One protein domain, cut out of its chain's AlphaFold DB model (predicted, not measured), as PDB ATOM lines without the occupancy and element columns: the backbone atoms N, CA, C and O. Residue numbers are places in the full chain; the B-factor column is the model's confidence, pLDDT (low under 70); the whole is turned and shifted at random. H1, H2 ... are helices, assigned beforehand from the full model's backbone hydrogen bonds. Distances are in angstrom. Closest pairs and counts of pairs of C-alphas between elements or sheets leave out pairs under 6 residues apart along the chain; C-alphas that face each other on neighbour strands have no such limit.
ATOM      1  N   LYS A   7     130.632 240.745 298.849       82.25
ATOM      2  CA  LYS A   7     131.024 241.257 300.183       82.25
ATOM      3  C   LYS A   7     131.255 240.123 301.191       82.25
ATOM      4  O   LYS A   7     132.123 240.213 302.063       82.25
ATOM      5  N   THR A   8     130.492 239.052 301.040       83.06
ATOM      6  CA  THR A   8     130.546 237.864 301.877       83.06
ATOM      7  C   THR A   8     131.750 236.996 301.529       83.06
ATOM      8  O   THR A   8     132.486 236.603 302.432       83.06
ATOM      9  N   LEU A   9     132.022 236.791 300.236       82.88
ATOM     10  CA  LEU A   9     133.242 236.122 299.772       82.88
ATOM     11  C   LEU A   9     134.501 236.835 300.266       82.88
ATOM     12  O   LEU A   9     135.402 236.192 300.785       82.88
ATOM     13  N   LEU A  10     134.539 238.169 300.210       83.12
ATOM     14  CA  LEU A  10     135.662 238.939 300.755       83.12
ATOM     15  C   LEU A  10     135.822 238.745 302.268       83.12
ATOM     16  O   LEU A  10     136.943 238.641 302.756       83.12
ATOM     17  N   SER A  11     134.720 238.680 303.018       82.25
ATOM     18  CA  SER A  11     134.761 238.437 304.467       82.25
ATOM     19  C   SER A  11     135.296 237.039 304.800       82.25
ATOM     20  O   SER A  11     136.135 236.903 305.690       82.25
ATOM     21  N   LEU A  12     134.866 236.018 304.050       83.62
ATOM     22  CA  LEU A  12     135.380 234.646 304.146       83.62
ATOM     23  C   LEU A  12     136.859 234.562 303.740       83.62
ATOM     24  O   LEU A  12     137.649 233.870 304.384       83.62
ATOM     25  N   LEU A  13     137.254 235.309 302.710       84.06
ATOM     26  CA  LEU A  13     138.633 235.376 302.245       84.06
ATOM     27  C   LEU A  13     139.562 235.974 303.303       84.06
ATOM     28  O   LEU A  13     140.639 235.447 303.552       84.06
ATOM     29  N   ILE A  14     139.143 237.062 303.948       80.56
ATOM     30  CA  ILE A  14     139.926 237.706 305.007       80.56
ATOM     31  C   ILE A  14     140.067 236.766 306.210       80.56
ATOM     32  O   ILE A  14     141.164 236.620 306.744       80.56
ATOM     33  N   ALA A  15     138.981 236.096 306.611       78.69
ATOM     34  CA  ALA A  15     139.016 235.144 307.718       78.69
ATOM     35  C   ALA A  15     139.921 233.933 307.419       78.69
ATOM     36  O   ALA A  15     140.711 233.532 308.269       78.69
ATOM     37  N   SER A  16     139.885 233.395 306.197       77.50
ATOM     38  CA  SER A  16     140.789 232.308 305.788       77.50
ATOM     39  C   SER A  16     142.250 232.767 305.650       77.50
ATOM     40  O   SER A  16     143.152 232.045 306.070       77.50
ATOM     41  N   ALA A  17     142.499 233.992 305.167       71.81
ATOM     42  CA  ALA A  17     143.844 234.566 305.063       71.81
ATOM     43  C   ALA A  17     144.538 234.699 306.427       71.81
ATOM     44  O   ALA A  17     145.737 234.450 306.530       71.81
ATOM     45  N   THR A  18     143.796 235.056 307.485       65.75
ATOM     46  CA  THR A  18     144.368 235.148 308.842       65.75
ATOM     47  C   THR A  18     144.863 233.814 309.388       65.75
ATOM     48  O   THR A  18     145.740 233.805 310.246       65.75
ATOM     49  N   ILE A  19     144.331 232.698 308.890       63.19
ATOM     50  CA  ILE A  19     144.682 231.359 309.368       63.19
ATOM     51  C   ILE A  19     145.823 230.765 308.533       63.19
ATOM     52  O   ILE A  19     146.706 230.107 309.073       63.19
ATOM     53  N   ALA A  20     145.880 231.072 307.232       56.88
ATOM     54  CA  ALA A  20     146.980 230.656 306.358       56.88
ATOM     55  C   ALA A  20     148.341 231.288 306.730       56.88
ATOM     56  O   ALA A  20     149.382 230.780 306.321       56.88
ATOM     57  N   ARG A  21     148.344 232.391 307.494       58.84
ATOM     58  CA  ARG A  21     149.537 233.198 307.801       58.84
ATOM     59  C   ARG A  21     150.235 232.862 309.125       58.84
ATOM     60  O   ARG A  21     151.141 233.598 309.497       58.84
ATOM     61  N   GLU A  28     148.031 229.687 320.624       59.62
ATOM     62  CA  GLU A  28     146.941 228.699 320.496       59.62
ATOM     63  C   GLU A  28     145.543 229.297 320.743       59.62
ATOM     64  O   GLU A  28     144.611 229.083 319.969       59.62
ATOM     65  N   THR A  29     145.399 230.156 321.754       61.53
ATOM     66  CA  THR A  29     144.123 230.816 322.085       61.53
ATOM     67  C   THR A  29     143.639 231.779 320.995       61.53
ATOM     68  O   THR A  29     142.440 231.899 320.738       61.53
ATOM     69  N   LEU A  30     144.562 232.460 320.317       62.97
ATOM     70  CA  LEU A  30     144.271 233.385 319.219       62.97
ATOM     71  C   LEU A  30     143.985 232.637 317.911       62.97
ATOM     72  O   LEU A  30     143.139 233.080 317.130       62.97
ATOM     73  N   ALA A  31     144.645 231.498 317.691       64.12
ATOM     74  CA  ALA A  31     144.343 230.570 316.603       64.12
ATOM     75  C   ALA A  31     142.904 230.044 316.724       64.12
ATOM     76  O   ALA A  31     142.106 230.204 315.799       64.12
ATOM     77  N   ASN A  32     142.535 229.556 317.913       68.12
ATOM     78  CA  ASN A  32     141.206 229.017 318.199       68.12
ATOM     79  C   ASN A  32     140.095 230.059 317.983       68.12
ATOM     80  O   ASN A  32     139.095 229.781 317.322       68.12
ATOM     81  N   LYS A  33     140.292 231.310 318.428       71.06
ATOM     82  CA  LYS A  33     139.325 232.401 318.184       71.06
ATOM     83  C   LYS A  33     139.144 232.724 316.695       71.06
ATOM     84  O   LYS A  33     138.031 233.031 316.255       71.06
ATOM     85  N   ARG A  34     140.222 232.695 315.904       70.75
ATOM     86  CA  ARG A  34     140.160 232.917 314.446       70.75
ATOM     87  C   ARG A  34     139.445 231.763 313.743       70.75
ATOM     88  O   ARG A  34     138.635 232.014 312.849       70.75
ATOM     89  N   ASP A  35     139.675 230.540 314.204       68.69
ATOM     90  CA  ASP A  35     139.022 229.334 313.699       68.69
ATOM     91  C   ASP A  35     137.522 229.340 313.964       68.69
ATOM     92  O   ASP A  35     136.730 229.135 313.042       68.69
ATOM     93  N   GLU A  36     137.108 229.681 315.183       75.94
ATOM     94  CA  GLU A  36     135.696 229.866 315.501       75.94
ATOM     95  C   GLU A  36     135.057 230.947 314.630       75.94
ATOM     96  O   GLU A  36     133.933 230.786 314.152       75.94
ATOM     97  N   ARG A  37     135.762 232.057 314.385       78.56
ATOM     98  CA  ARG A  37     135.258 233.130 313.524       78.56
ATOM     99  C   ARG A  37     135.052 232.647 312.089       78.56
ATOM    100  O   ARG A  37     134.005 232.945 311.511       78.56
ATOM    101  N   LEU A  38     136.010 231.916 311.514       78.00
ATOM    102  CA  LEU A  38     135.862 231.341 310.176       78.00
ATOM    103  C   LEU A  38     134.714 230.325 310.142       78.00
ATOM    104  O   LEU A  38     133.881 230.393 309.242       78.00
ATOM    105  N   ALA A  39     134.622 229.440 311.137       76.25
ATOM    106  CA  ALA A  39     133.553 228.452 311.237       76.25
ATOM    107  C   ALA A  39     132.168 229.114 311.306       76.25
ATOM    108  O   ALA A  39     131.269 228.743 310.550       76.25
ATOM    109  N   ARG A  40     132.007 230.161 312.128       80.25
ATOM    110  CA  ARG A  40     130.763 230.946 312.216       80.25
ATOM    111  C   ARG A  40     130.425 231.629 310.892       80.25
ATOM    112  O   ARG A  40     129.260 231.660 310.497       80.25
ATOM    113  N   LEU A  41     131.417 232.187 310.194       80.31
ATOM    114  CA  LEU A  41     131.198 232.804 308.884       80.31
ATOM    115  C   LEU A  41     130.786 231.762 307.841       80.31
ATOM    116  O   LEU A  41     129.842 232.012 307.100       80.31
ATOM    117  N   LEU A  42     131.426 230.592 307.813       79.88
ATOM    118  CA  LEU A  42     131.043 229.490 306.929       79.88
ATOM    119  C   LEU A  42     129.626 228.998 307.227       79.88
ATOM    120  O   LEU A  42     128.835 228.854 306.304       79.88
ATOM    121  N   GLN A  43     129.248 228.839 308.495       78.69
ATOM    122  CA  GLN A  43     127.873 228.479 308.860       78.69
ATOM    123  C   GLN A  43     126.844 229.513 308.380       78.69
ATOM    124  O   GLN A  43     125.770 229.145 307.904       78.69
ATOM    125  N   ARG A  44     127.160 230.810 308.483       77.38
ATOM    126  CA  ARG A  44     126.246 231.895 308.084       77.38
ATOM    127  C   ARG A  44     126.156 232.087 306.573       77.38
ATOM    128  O   ARG A  44     125.104 232.471 306.070       77.38
ATOM    129  N   HIS A  45     127.257 231.881 305.862       74.62
ATOM    130  CA  HIS A  45     127.411 232.351 304.487       74.62
ATOM    131  C   HIS A  45     127.611 231.248 303.456       74.62
ATOM    132  O   HIS A  45     127.241 231.429 302.302       74.62
ATOM    133  N   ASP A  46     128.128 230.103 303.886       77.56
ATOM    134  CA  ASP A  46     128.167 228.853 303.136       77.56
ATOM    135  C   ASP A  46     127.122 227.890 303.729       77.56
ATOM    136  O   ASP A  46     127.411 226.751 304.103       77.56
ATOM    137  N   ARG A  47     125.886 228.392 303.881       66.31
ATOM    138  CA  ARG A  47     124.791 227.706 304.592       66.31
ATOM    139  C   ARG A  47     124.402 226.380 303.934       66.31
ATOM    140  O   ARG A  47     124.012 225.452 304.632       66.31
ATOM    141  N   LYS A  48     124.530 226.292 302.608       75.00
ATOM    142  CA  LYS A  48     124.341 225.050 301.844       75.00
ATOM    143  C   LYS A  48     125.597 224.178 301.789       75.00
ATOM    144  O   LYS A  48     125.535 223.080 301.266       75.00
ATOM    145  N   GLY A  49     126.725 224.657 302.309       76.56
ATOM    146  CA  GLY A  49     127.987 223.931 302.266       76.56
ATOM    147  C   GLY A  49     128.594 223.838 300.870       76.56
ATOM    148  O   GLY A  49     129.439 222.986 300.669       76.56
ATOM    149  N   GLU A  50     128.182 224.657 299.902       81.75
ATOM    150  CA  GLU A  50     128.596 224.518 298.501       81.75
ATOM    151  C   GLU A  50     130.108 224.699 298.313       81.75
ATOM    152  O   GLU A  50     130.721 223.967 297.538       81.75
ATOM    153  N   LEU A  51     130.730 225.636 299.040       84.25
ATOM    154  CA  LEU A  51     132.184 225.823 298.980       84.25
ATOM    155  C   LEU A  51     132.919 224.618 299.570       84.25
ATOM    156  O   LEU A  51     133.879 224.129 298.981       84.25
ATOM    157  N   ARG A  52     132.458 224.129 300.725       86.62
ATOM    158  CA  ARG A  52     133.064 222.980 301.413       86.62
ATOM    159  C   ARG A  52     132.842 221.677 300.644       86.62
ATOM    160  O   ARG A  52     133.770 220.894 300.509       86.62
ATOM    161  N   ALA A  53     131.651 221.484 300.095       86.38
ATOM    162  CA  ALA A  53     131.268 220.318 299.311       86.38
ATOM    163  C   ALA A  53     132.082 220.245 298.017       86.38
ATOM    164  O   ALA A  53     132.657 219.207 297.712       86.38
ATOM    165  N   SER A  54     132.262 221.386 297.340       85.81
ATOM    166  CA  SER A  54     133.139 221.470 296.169       85.81
ATOM    167  C   SER A  54     134.596 221.117 296.479       85.81
ATOM    168  O   SER A  54     135.270 220.612 295.590       85.81
ATOM    169  N   LEU A  55     135.101 221.400 297.685       88.12
ATOM    170  CA  LEU A  55     136.474 221.048 298.079       88.12
ATOM    171  C   LEU A  55     136.624 219.579 298.456       88.12
ATOM    172  O   LEU A  55     137.657 218.985 298.181       88.12
ATOM    173  N   LEU A  56     135.607 219.012 299.098       87.69
ATOM    174  CA  LEU A  56     135.575 217.605 299.498       87.69
ATOM    175  C   LEU A  56     135.113 216.689 298.349       87.69
ATOM    176  O   LEU A  56     135.015 215.479 298.532       87.69
ATOM    177  N   ASN A  57     134.841 217.269 297.174       86.94
ATOM    178  CA  ASN A  57     134.320 216.599 295.986       86.94
ATOM    179  C   ASN A  57     133.043 215.782 296.266       86.94
ATOM    180  O   ASN A  57     132.905 214.640 295.834       86.94
ATOM    181  N   VAL A  58     132.119 216.374 297.024       87.94
ATOM    182  CA  VAL A  58     130.808 215.797 297.362       87.94
ATOM    183  C   VAL A  58     129.687 216.736 296.942       87.94
ATOM    184  O   VAL A  58     129.897 217.942 296.786       87.94
ATOM    185  N   ASP A  59     128.474 216.205 296.810       86.19
ATOM    186  CA  ASP A  59     127.296 217.046 296.633       86.19
ATOM    187  C   ASP A  59     126.985 217.827 297.933       86.19
ATOM    188  O   ASP A  59     127.134 217.289 299.036       86.19
ATOM    189  N   PRO A  60     126.538 219.095 297.861       85.50
ATOM    190  CA  PRO A  60     126.144 219.867 299.043       85.50
ATOM    191  C   PRO A  60     125.059 219.197 299.911       85.50
ATOM    192  O   PRO A  60     125.073 219.321 301.145       85.50
ATOM    193  N   ALA A  61     124.119 218.473 299.297       85.44
ATOM    194  CA  ALA A  61     123.099 217.715 300.016       85.44
ATOM    195  C   ALA A  61     123.718 216.538 300.781       85.44
ATOM    196  O   ALA A  61     123.364 216.303 301.943       85.44
ATOM    197  N   ASP A  62     124.688 215.855 300.175       86.75
ATOM    198  CA  ASP A  62     125.411 214.756 300.810       86.75
ATOM    199  C   ASP A  62     126.314 215.255 301.931       86.75
ATOM    200  O   ASP A  62     126.307 214.674 303.014       86.75
ATOM    201  N   LEU A  63     126.981 216.399 301.757       86.12
ATOM    202  CA  LEU A  63     127.751 217.022 302.834       86.12
ATOM    203  C   LEU A  63     126.870 217.335 304.054       86.12
ATOM    204  O   LEU A  63     127.270 217.119 305.198       86.12
ATOM    205  N   THR A  64     125.644 217.808 303.822       83.94
ATOM    206  CA  THR A  64     124.674 218.080 304.896       83.94
ATOM    207  C   THR A  64     124.266 216.797 305.627       83.94
ATOM    208  O   THR A  64     124.095 216.806 306.848       83.94
ATOM    209  N   ARG A  65     124.121 215.680 304.904       87.44
ATOM    210  CA  ARG A  65     123.833 214.362 305.493       87.44
ATOM    211  C   ARG A  65     125.029 213.820 306.272       87.44
ATOM    212  O   ARG A  65     124.850 213.346 307.390       87.44
ATOM    213  N   LEU A  66     126.230 213.939 305.714       86.88
ATOM    214  CA  LEU A  66     127.486 213.507 306.321       86.88
ATOM    215  C   LEU A  66     127.769 214.246 307.629       86.88
ATOM    216  O   LEU A  66     128.148 213.617 308.612       86.88
ATOM    217  N   HIS A  67     127.463 215.542 307.697       84.50
ATOM    218  CA  HIS A  67     127.588 216.330 308.925       84.50
ATOM    219  C   HIS A  67     126.709 215.856 310.093       84.50
ATOM    220  O   HIS A  67     126.971 216.236 311.230       84.50
ATOM    221  N   LYS A  68     125.683 215.030 309.847       85.44
ATOM    222  CA  LYS A  68     124.896 214.405 310.925       85.44
ATOM    223  C   LYS A  68     125.621 213.233 311.588       85.44
ATOM    224  O   LYS A  68     125.218 212.819 312.667       85.44
ATOM    225  N   LYS A  69     126.628 212.669 310.917       87.06
ATOM    226  CA  LYS A  69     127.343 211.457 311.338       87.06
ATOM    227  C   LYS A  69     128.811 211.714 311.665       87.06
ATOM    228  O   LYS A  69     129.354 211.038 312.525       87.06
ATOM    229  N   TYR A  70     129.426 212.683 310.994       86.62
ATOM    230  CA  TYR A  70     130.850 212.971 311.084       86.62
ATOM    231  C   TYR A  70     131.086 214.458 311.335       86.62
ATOM    232  O   TYR A  70     130.418 215.339 310.778       86.62
ATOM    233  N   SER A  71     132.089 214.753 312.151       85.88
ATOM    234  CA  SER A  71     132.619 216.100 312.300       85.88
ATOM    235  C   SER A  71     133.277 216.571 310.999       85.88
ATOM    236  O   SER A  71     133.740 215.781 310.176       85.88
ATOM    237  N   LEU A  72     133.383 217.892 310.817       82.56
ATOM    238  CA  LEU A  72     134.094 218.451 309.661       82.56
ATOM    239  C   LEU A  72     135.544 217.950 309.586       82.56
ATOM    240  O   LEU A  72     136.040 217.714 308.495       82.56
ATOM    241  N   LYS A  73     136.214 217.776 310.734       84.62
ATOM    242  CA  LYS A  73     137.600 217.294 310.787       84.62
ATOM    243  C   LYS A  73     137.714 215.860 310.270       84.62
ATOM    244  O   LYS A  73     138.663 215.561 309.555       84.62
ATOM    245  N   GLU A  74     136.767 214.993 310.612       86.88
ATOM    246  CA  GLU A  74     136.732 213.616 310.105       86.88
ATOM    247  C   GLU A  74     136.474 213.593 308.601       86.88
ATOM    248  O   GLU A  74     137.207 212.929 307.876       86.88
ATOM    249  N   LEU A  75     135.520 214.394 308.117       88.44
ATOM    250  CA  LEU A  75     135.236 214.509 306.683       88.44
ATOM    251  C   LEU A  75     136.436 215.044 305.897       88.44
ATOM    252  O   LEU A  75     136.755 214.541 304.829       88.44
ATOM    253  N   VAL A  76     137.143 216.034 306.435       89.25
ATOM    254  CA  VAL A  76     138.355 216.577 305.811       89.25
ATOM    255  C   VAL A  76     139.423 215.492 305.631       89.25
ATOM    256  O   VAL A  76     139.958 215.362 304.531       89.25
ATOM    257  N   HIS A  77     139.674 214.666 306.653       87.88
ATOM    258  CA  HIS A  77     140.625 213.553 306.532       87.88
ATOM    259  C   HIS A  77     140.128 212.450 305.591       87.88
ATOM    260  O   HIS A  77     140.893 211.968 304.761       87.88
ATOM    261  N   GLN A  78     138.849 212.070 305.678       88.00
ATOM    262  CA  GLN A  78     138.257 211.033 304.824       88.00
ATOM    263  C   GLN A  78     138.304 211.394 303.335       88.00
ATOM    264  O   GLN A  78     138.433 210.512 302.493       88.00
ATOM    265  N   HIS A  79     138.233 212.686 303.013       85.50
ATOM    266  CA  HIS A  79     138.223 213.193 301.643       85.50
ATOM    267  C   HIS A  79     139.600 213.697 301.169       85.50
ATOM    268  O   HIS A  79     139.682 214.494 300.236       85.50
ATOM    269  N   GLY A  80     140.691 213.221 301.783       84.44
ATOM    270  CA  GLY A  80     142.043 213.325 301.217       84.44
ATOM    271  C   GLY A  80     142.883 214.521 301.671       84.44
ATOM    272  O   GLY A  80     143.980 214.719 301.150       84.44
ATOM    273  N   PHE A  81     142.430 215.311 302.648       87.62
ATOM    274  CA  PHE A  81     143.282 216.328 303.267       87.62
ATOM    275  C   PHE A  81     144.045 215.743 304.459       87.62
ATOM    276  O   PHE A  81     143.455 215.135 305.347       87.62
ATOM    277  N   LEU A  82     145.357 215.996 304.513       84.56
ATOM    278  CA  LEU A  82     146.216 215.557 305.619       84.56
ATOM    279  C   LEU A  82     145.814 216.189 306.958       84.56
ATOM    280  O   LEU A  82     145.929 215.555 307.999       84.56
ATOM    281  N   ASP A  83     145.379 217.450 306.930       84.12
ATOM    282  CA  ASP A  83     144.983 218.194 308.115       84.12
ATOM    283  C   ASP A  83     143.989 219.327 307.793       84.12
ATOM    284  O   ASP A  83     143.730 219.710 306.645       84.12
ATOM    285  N   MET A  84     143.434 219.923 308.853       82.88
ATOM    286  CA  MET A  84     142.546 221.083 308.730       82.88
ATOM    287  C   MET A  84     143.251 222.304 308.126       82.88
ATOM    288  O   MET A  84     142.581 223.165 307.556       82.88
ATOM    289  N   LYS A  85     144.580 222.409 308.244       81.94
ATOM    290  CA  LYS A  85     145.349 223.526 307.691       81.94
ATOM    291  C   LYS A  85     145.353 223.476 306.163       81.94
ATOM    292  O   LYS A  85     145.040 224.487 305.534       81.94
ATOM    293  N   GLY A  86     145.619 222.311 305.576       82.88
ATOM    294  CA  GLY A  86     145.555 222.072 304.136       82.88
ATOM    295  C   GLY A  86     144.164 222.356 303.577       82.88
ATOM    296  O   GLY A  86     144.027 223.094 302.600       82.88
ATOM    297  N   PHE A  87     143.116 221.895 304.265       86.62
ATOM    298  CA  PHE A  87     141.734 222.212 303.891       86.62
ATOM    299  C   PHE A  87     141.451 223.719 303.874       86.62
ATOM    300  O   PHE A  87     140.837 224.237 302.943       86.62
ATOM    301  N   ARG A  88     141.922 224.459 304.884       83.50
ATOM    302  CA  ARG A  88     141.749 225.920 304.949       83.50
ATOM    303  C   ARG A  88     142.503 226.637 303.836       83.50
ATOM    304  O   ARG A  88     141.992 227.627 303.315       83.50
ATOM    305  N   TYR A  89     143.686 226.149 303.467       84.44
ATOM    306  CA  TYR A  89     144.443 226.681 302.339       84.44
ATOM    307  C   TYR A  89     143.686 226.477 301.021       84.44
ATOM    308  O   TYR A  89     143.504 227.429 300.260       84.44
ATOM    309  N   ALA A  90     143.146 225.277 300.796       88.25
ATOM    310  CA  ALA A  90     142.319 224.988 299.629       88.25
ATOM    311  C   ALA A  90     141.035 225.837 299.606       88.25
ATOM    312  O   ALA A  90     140.684 226.410 298.575       88.25
ATOM    313  N   LEU A  91     140.382 226.017 300.759       87.62
ATOM    314  CA  LEU A  91     139.227 226.903 300.904       87.62
ATOM    315  C   LEU A  91     139.566 228.358 300.578       87.62
ATOM    316  O   LEU A  91     138.795 229.026 299.891       87.62
ATOM    317  N   HIS A  92     140.717 228.845 301.037       86.75
ATOM    318  CA  HIS A  92     141.197 230.177 300.695       86.75
ATOM    319  C   HIS A  92     141.372 230.336 299.178       86.75
ATOM    320  O   HIS A  92     140.875 231.311 298.610       86.75
ATOM    321  N   GLY A  93     142.014 229.362 298.522       88.12
ATOM    322  CA  GLY A  93     142.155 229.312 297.063       88.12
ATOM    323  C   GLY A  93     140.803 229.352 296.353       88.12
ATOM    324  O   GLY A  93     140.553 230.256 295.563       88.12
ATOM    325  N   LYS A  94     139.870 228.481 296.749       88.44
ATOM    326  CA  LYS A  94     138.527 228.411 296.157       88.44
ATOM    327  C   LYS A  94     137.758 229.729 296.254       88.44
ATOM    328  O   LYS A  94     137.072 230.118 295.312       88.44
ATOM    329  N   ILE A  95     137.871 230.439 297.380       87.75
ATOM    330  CA  ILE A  95     137.236 231.754 297.547       87.75
ATOM    331  C   ILE A  95     137.889 232.800 296.628       87.75
ATOM    332  O   ILE A  95     137.182 233.661 296.099       87.75
ATOM    333  N   LYS A  96     139.215 232.753 296.426       88.44
ATOM    334  CA  LYS A  96     139.896 233.629 295.457       88.44
ATOM    335  C   LYS A  96     139.435 233.342 294.038       88.44
ATOM    336  O   LYS A  96     139.108 234.290 293.331       88.44
ATOM    337  N   ASP A  97     139.357 232.074 293.653       88.81
ATOM    338  CA  ASP A  97     138.912 231.667 292.320       88.81
ATOM    339  C   ASP A  97     137.492 232.164 292.047       88.81
ATOM    340  O   ASP A  97     137.232 232.773 291.014       88.81
ATOM    341  N   GLU A  98     136.592 232.035 293.024       86.94
ATOM    342  CA  GLU A  98     135.224 232.553 292.924       86.94
ATOM    343  C   GLU A  98     135.162 234.092 292.839       86.94
ATOM    344  O   GLU A  98     134.222 234.666 292.291       86.94
ATOM    345  N   LEU A  99     136.147 234.811 293.380       87.44
ATOM    346  CA  LEU A  99     136.259 236.258 293.178       87.44
ATOM    347  C   LEU A  99     136.821 236.586 291.788       87.44
ATOM    348  O   LEU A  99     136.358 237.544 291.162       87.44
ATOM    349  N   HIS A 100     137.770 235.791 291.290       89.25
ATOM    350  CA  HIS A 100     138.319 235.923 289.943       89.25
ATOM    351  C   HIS A 100     137.257 235.710 288.866       89.25
ATOM    352  O   HIS A 100     137.133 236.556 287.980       89.25
ATOM    353  N   THR A 101     136.417 234.676 288.988       87.50
ATOM    354  CA  THR A 101     135.286 234.436 288.068       87.50
ATOM    355  C   THR A 101     134.289 235.597 288.043       87.50
ATOM    356  O   THR A 101     133.566 235.784 287.068       87.50
ATOM    357  N   ARG A 102     134.280 236.433 289.087       86.56
ATOM    358  CA  ARG A 102     133.453 237.645 289.211       86.56
ATOM    359  C   ARG A 102     134.186 238.932 288.820       86.56
ATOM    360  O   ARG A 102     133.725 240.021 289.167       86.56
ATOM    361  N   GLY A 103     135.337 238.825 288.158       89.31
ATOM    362  CA  GLY A 103     136.100 239.958 287.631       89.31
ATOM    363  C   GLY A 103     136.974 240.686 288.657       89.31
ATOM    364  O   GLY A 103     137.393 241.820 288.418       89.31
ATOM    365  N   TRP A 104     137.257 240.089 289.819       91.31
ATOM    366  CA  TRP A 104     138.219 240.673 290.756       91.31
ATOM    367  C   TRP A 104     139.648 240.309 290.358       91.31
ATOM    368  O   TRP A 104     139.989 239.139 290.218       91.31
ATOM    369  N   SER A 105     140.515 241.315 290.230       90.50
ATOM    370  CA  SER A 105     141.943 241.095 289.994       90.50
ATOM    371  C   SER A 105     142.675 240.685 291.275       90.50
ATOM    372  O   SER A 105     142.299 241.090 292.382       90.50
ATOM    373  N   SER A 106     143.777 239.942 291.129       86.62
ATOM    374  CA  SER A 106     144.621 239.514 292.257       86.62
ATOM    375  C   SER A 106     145.113 240.707 293.077       86.62
ATOM    376  O   SER A 106     145.072 240.671 294.305       86.62
ATOM    377  N   GLY A 107     145.488 241.804 292.406       87.38
ATOM    378  CA  GLY A 107     145.900 243.048 293.059       87.38
ATOM    379  C   GLY A 107     144.784 243.677 293.896       87.38
ATOM    380  O   GLY A 107     145.009 244.051 295.046       87.38
ATOM    381  N   ARG A 108     143.547 243.719 293.377       88.25
ATOM    382  CA  ARG A 108     142.383 244.245 294.111       88.25
ATOM    383  C   ARG A 108     142.046 243.388 295.331       88.25
ATOM    384  O   ARG A 108     141.717 243.927 296.389       88.25
ATOM    385  N   ILE A 109     142.134 242.067 295.188       86.94
ATOM    386  CA  ILE A 109     141.927 241.108 296.277       86.94
ATOM    387  C   ILE A 109     142.985 241.317 297.368       86.94
ATOM    388  O   ILE A 109     142.634 241.530 298.532       86.94
ATOM    389  N   GLN A 110     144.263 241.335 296.987       85.38
ATOM    390  CA  GLN A 110     145.377 241.501 297.916       85.38
ATOM    391  C   GLN A 110     145.309 242.846 298.643       85.38
ATOM    392  O   GLN A 110     145.423 242.887 299.867       85.38
ATOM    393  N   ALA A 111     145.030 243.940 297.928       86.38
ATOM    394  CA  ALA A 111     144.847 245.259 298.529       86.38
ATOM    395  C   ALA A 111     143.729 245.254 299.584       86.38
ATOM    396  O   ALA A 111     143.863 245.867 300.648       86.38
ATOM    397  N   ARG A 112     142.632 244.526 299.331       86.62
ATOM    398  CA  ARG A 112     141.530 244.394 300.290       86.62
ATOM    399  C   ARG A 112     141.909 243.601 301.532       86.62
ATOM    400  O   ARG A 112     141.526 244.025 302.624       86.62
ATOM    401  N   ILE A 113     142.636 242.497 301.368       83.56
ATOM    402  CA  ILE A 113     143.161 241.699 302.483       83.56
ATOM    403  C   ILE A 113     144.099 242.569 303.322       83.56
ATOM    404  O   ILE A 113     143.848 242.757 304.510       83.56
ATOM    405  N   THR A 114     145.107 243.184 302.701       84.00
ATOM    406  CA  THR A 114     146.096 244.030 303.384       84.00
ATOM    407  C   THR A 114     145.436 245.179 304.141       84.00
ATOM    408  O   THR A 114     145.734 245.380 305.315       84.00
ATOM    409  N   LYS A 115     144.490 245.900 303.522       85.25
ATOM    410  CA  LYS A 115     143.758 246.994 304.183       85.25
ATOM    411  C   LYS A 115     142.986 246.514 305.414       85.25
ATOM    412  O   LYS A 115     142.908 247.225 306.407       85.25
ATOM    413  N   LYS A 116     142.385 245.323 305.359       80.88
ATOM    414  CA  LYS A 116     141.611 244.782 306.483       80.88
ATOM    415  C   LYS A 116     142.487 244.217 307.595       80.88
ATOM    416  O   LYS A 116     142.103 244.388 308.743       80.88
ATOM    417  N   LEU A 117     143.633 243.623 307.260       74.25
ATOM    418  CA  LEU A 117     144.621 243.167 308.239       74.25
ATOM    419  C   LEU A 117     145.271 244.346 308.977       74.25
ATOM    420  O   LEU A 117     145.332 244.326 310.198       74.25
ATOM    421  N   LYS A 118     145.655 245.411 308.258       77.44
ATOM    422  CA  LYS A 118     146.182 246.642 308.877       77.44
ATOM    423  C   LYS A 118     145.196 247.271 309.866       77.44
ATOM    424  O   LYS A 118     145.595 247.722 310.923       77.44
ATOM    425  N   ASN A 119     143.901 247.256 309.553       70.19
ATOM    426  CA  ASN A 119     142.877 247.805 310.445       70.19
ATOM    427  C   ASN A 119     142.530 246.886 311.635       70.19
ATOM    428  O   ASN A 119     141.760 247.303 312.496       70.19
ATOM    429  N   SER A 120     142.995 245.630 311.649       59.88
ATOM    430  CA  SER A 120     142.747 244.687 312.749       59.88
ATOM    431  C   SER A 120     143.882 244.595 313.768       59.88
ATOM    432  O   SER A 120     143.638 244.043 314.836       59.88
TER     433      SER A 120
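AT A GLANCE: This is residues 7 to 21 and 28 to 120 of the 124 residues of an uncharacterized protein of Candidatus Saccharibacteria bacterium 32-45-3 (UniProt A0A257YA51). Two long helices, H2 and H6, both pack on H1, the three centres making a triangle, and H7 crosses H1 at one end of the body; three short helices, H3, H4 and H5, cluster at the other end, where H3 packs on H6. The 108 printed residues include seven named helices, H1 to H7 in chain order, and no named strand: all helix. The packing is part aligned, part crossed, with 2 of 5 touching pairs at a shallow tilt. The whole is compact, radius of gyration of the C-alphas 14.0 A, spanning 40 by 35 by 24 A.

IN THESE COORDINATES: H1, residues 7 to 20, begins at C-alpha 7 (131.024, 241.257, 300.183) and is 20.1 A long. H2, residues 28 to 45, measures 25.5 A. H3 is residues 50 to 56, H4 60 to 66 and H5 72 to 78. H6, residues 84 to 100, measures 24.3 A. H7, residues 106 to 118, measures 18.2 A and ends at C-alpha 118 (146.182, 246.642, 308.877).

HOW THE PARTS SIT: H1 touches H2 at a shallow tilt of 25 degrees, opposite ways; the closest C-alphas, of Ala 15 and Leu 38, are 5.5 A apart. H1 touches H6, closest C-alphas Ser 16 and His 92, 5.5 A. Residues 13 to 17 of H1 alone touch H7, closest C-alphas Ile 14 and Ile 113, 5.7 A. H6 touches H3 at a steep tilt of 48 degrees, closest C-alphas Leu 55 and Leu 91, 7.1 A. H5 and H6 only just touch, with 3 pairs of C-alphas within 8 A, the closest Lys 73 and Met 84, 6.6 A. H3 and H4 touch only at the corner, closest C-alphas Ala 53 and Pro 60, 5.2 A. H2 and H6 are apart. Every O i to N i+4 pair is within hydrogen-bond range in H2 to H7, and 9 of 10 in H1.

THE WHOLE: The C-alphas farthest apart, of Lys 69 and Gly 107, are 40.9 A apart. Residues 22 to 27 are not printed; C-alphas 21 and 28 are 13.7 A apart across the cut. No link printed whole is long. Mean pLDDT of the printed part is 81.5; residues 18 to 21, 28 to 32, 35, 47 and 120 are under 70.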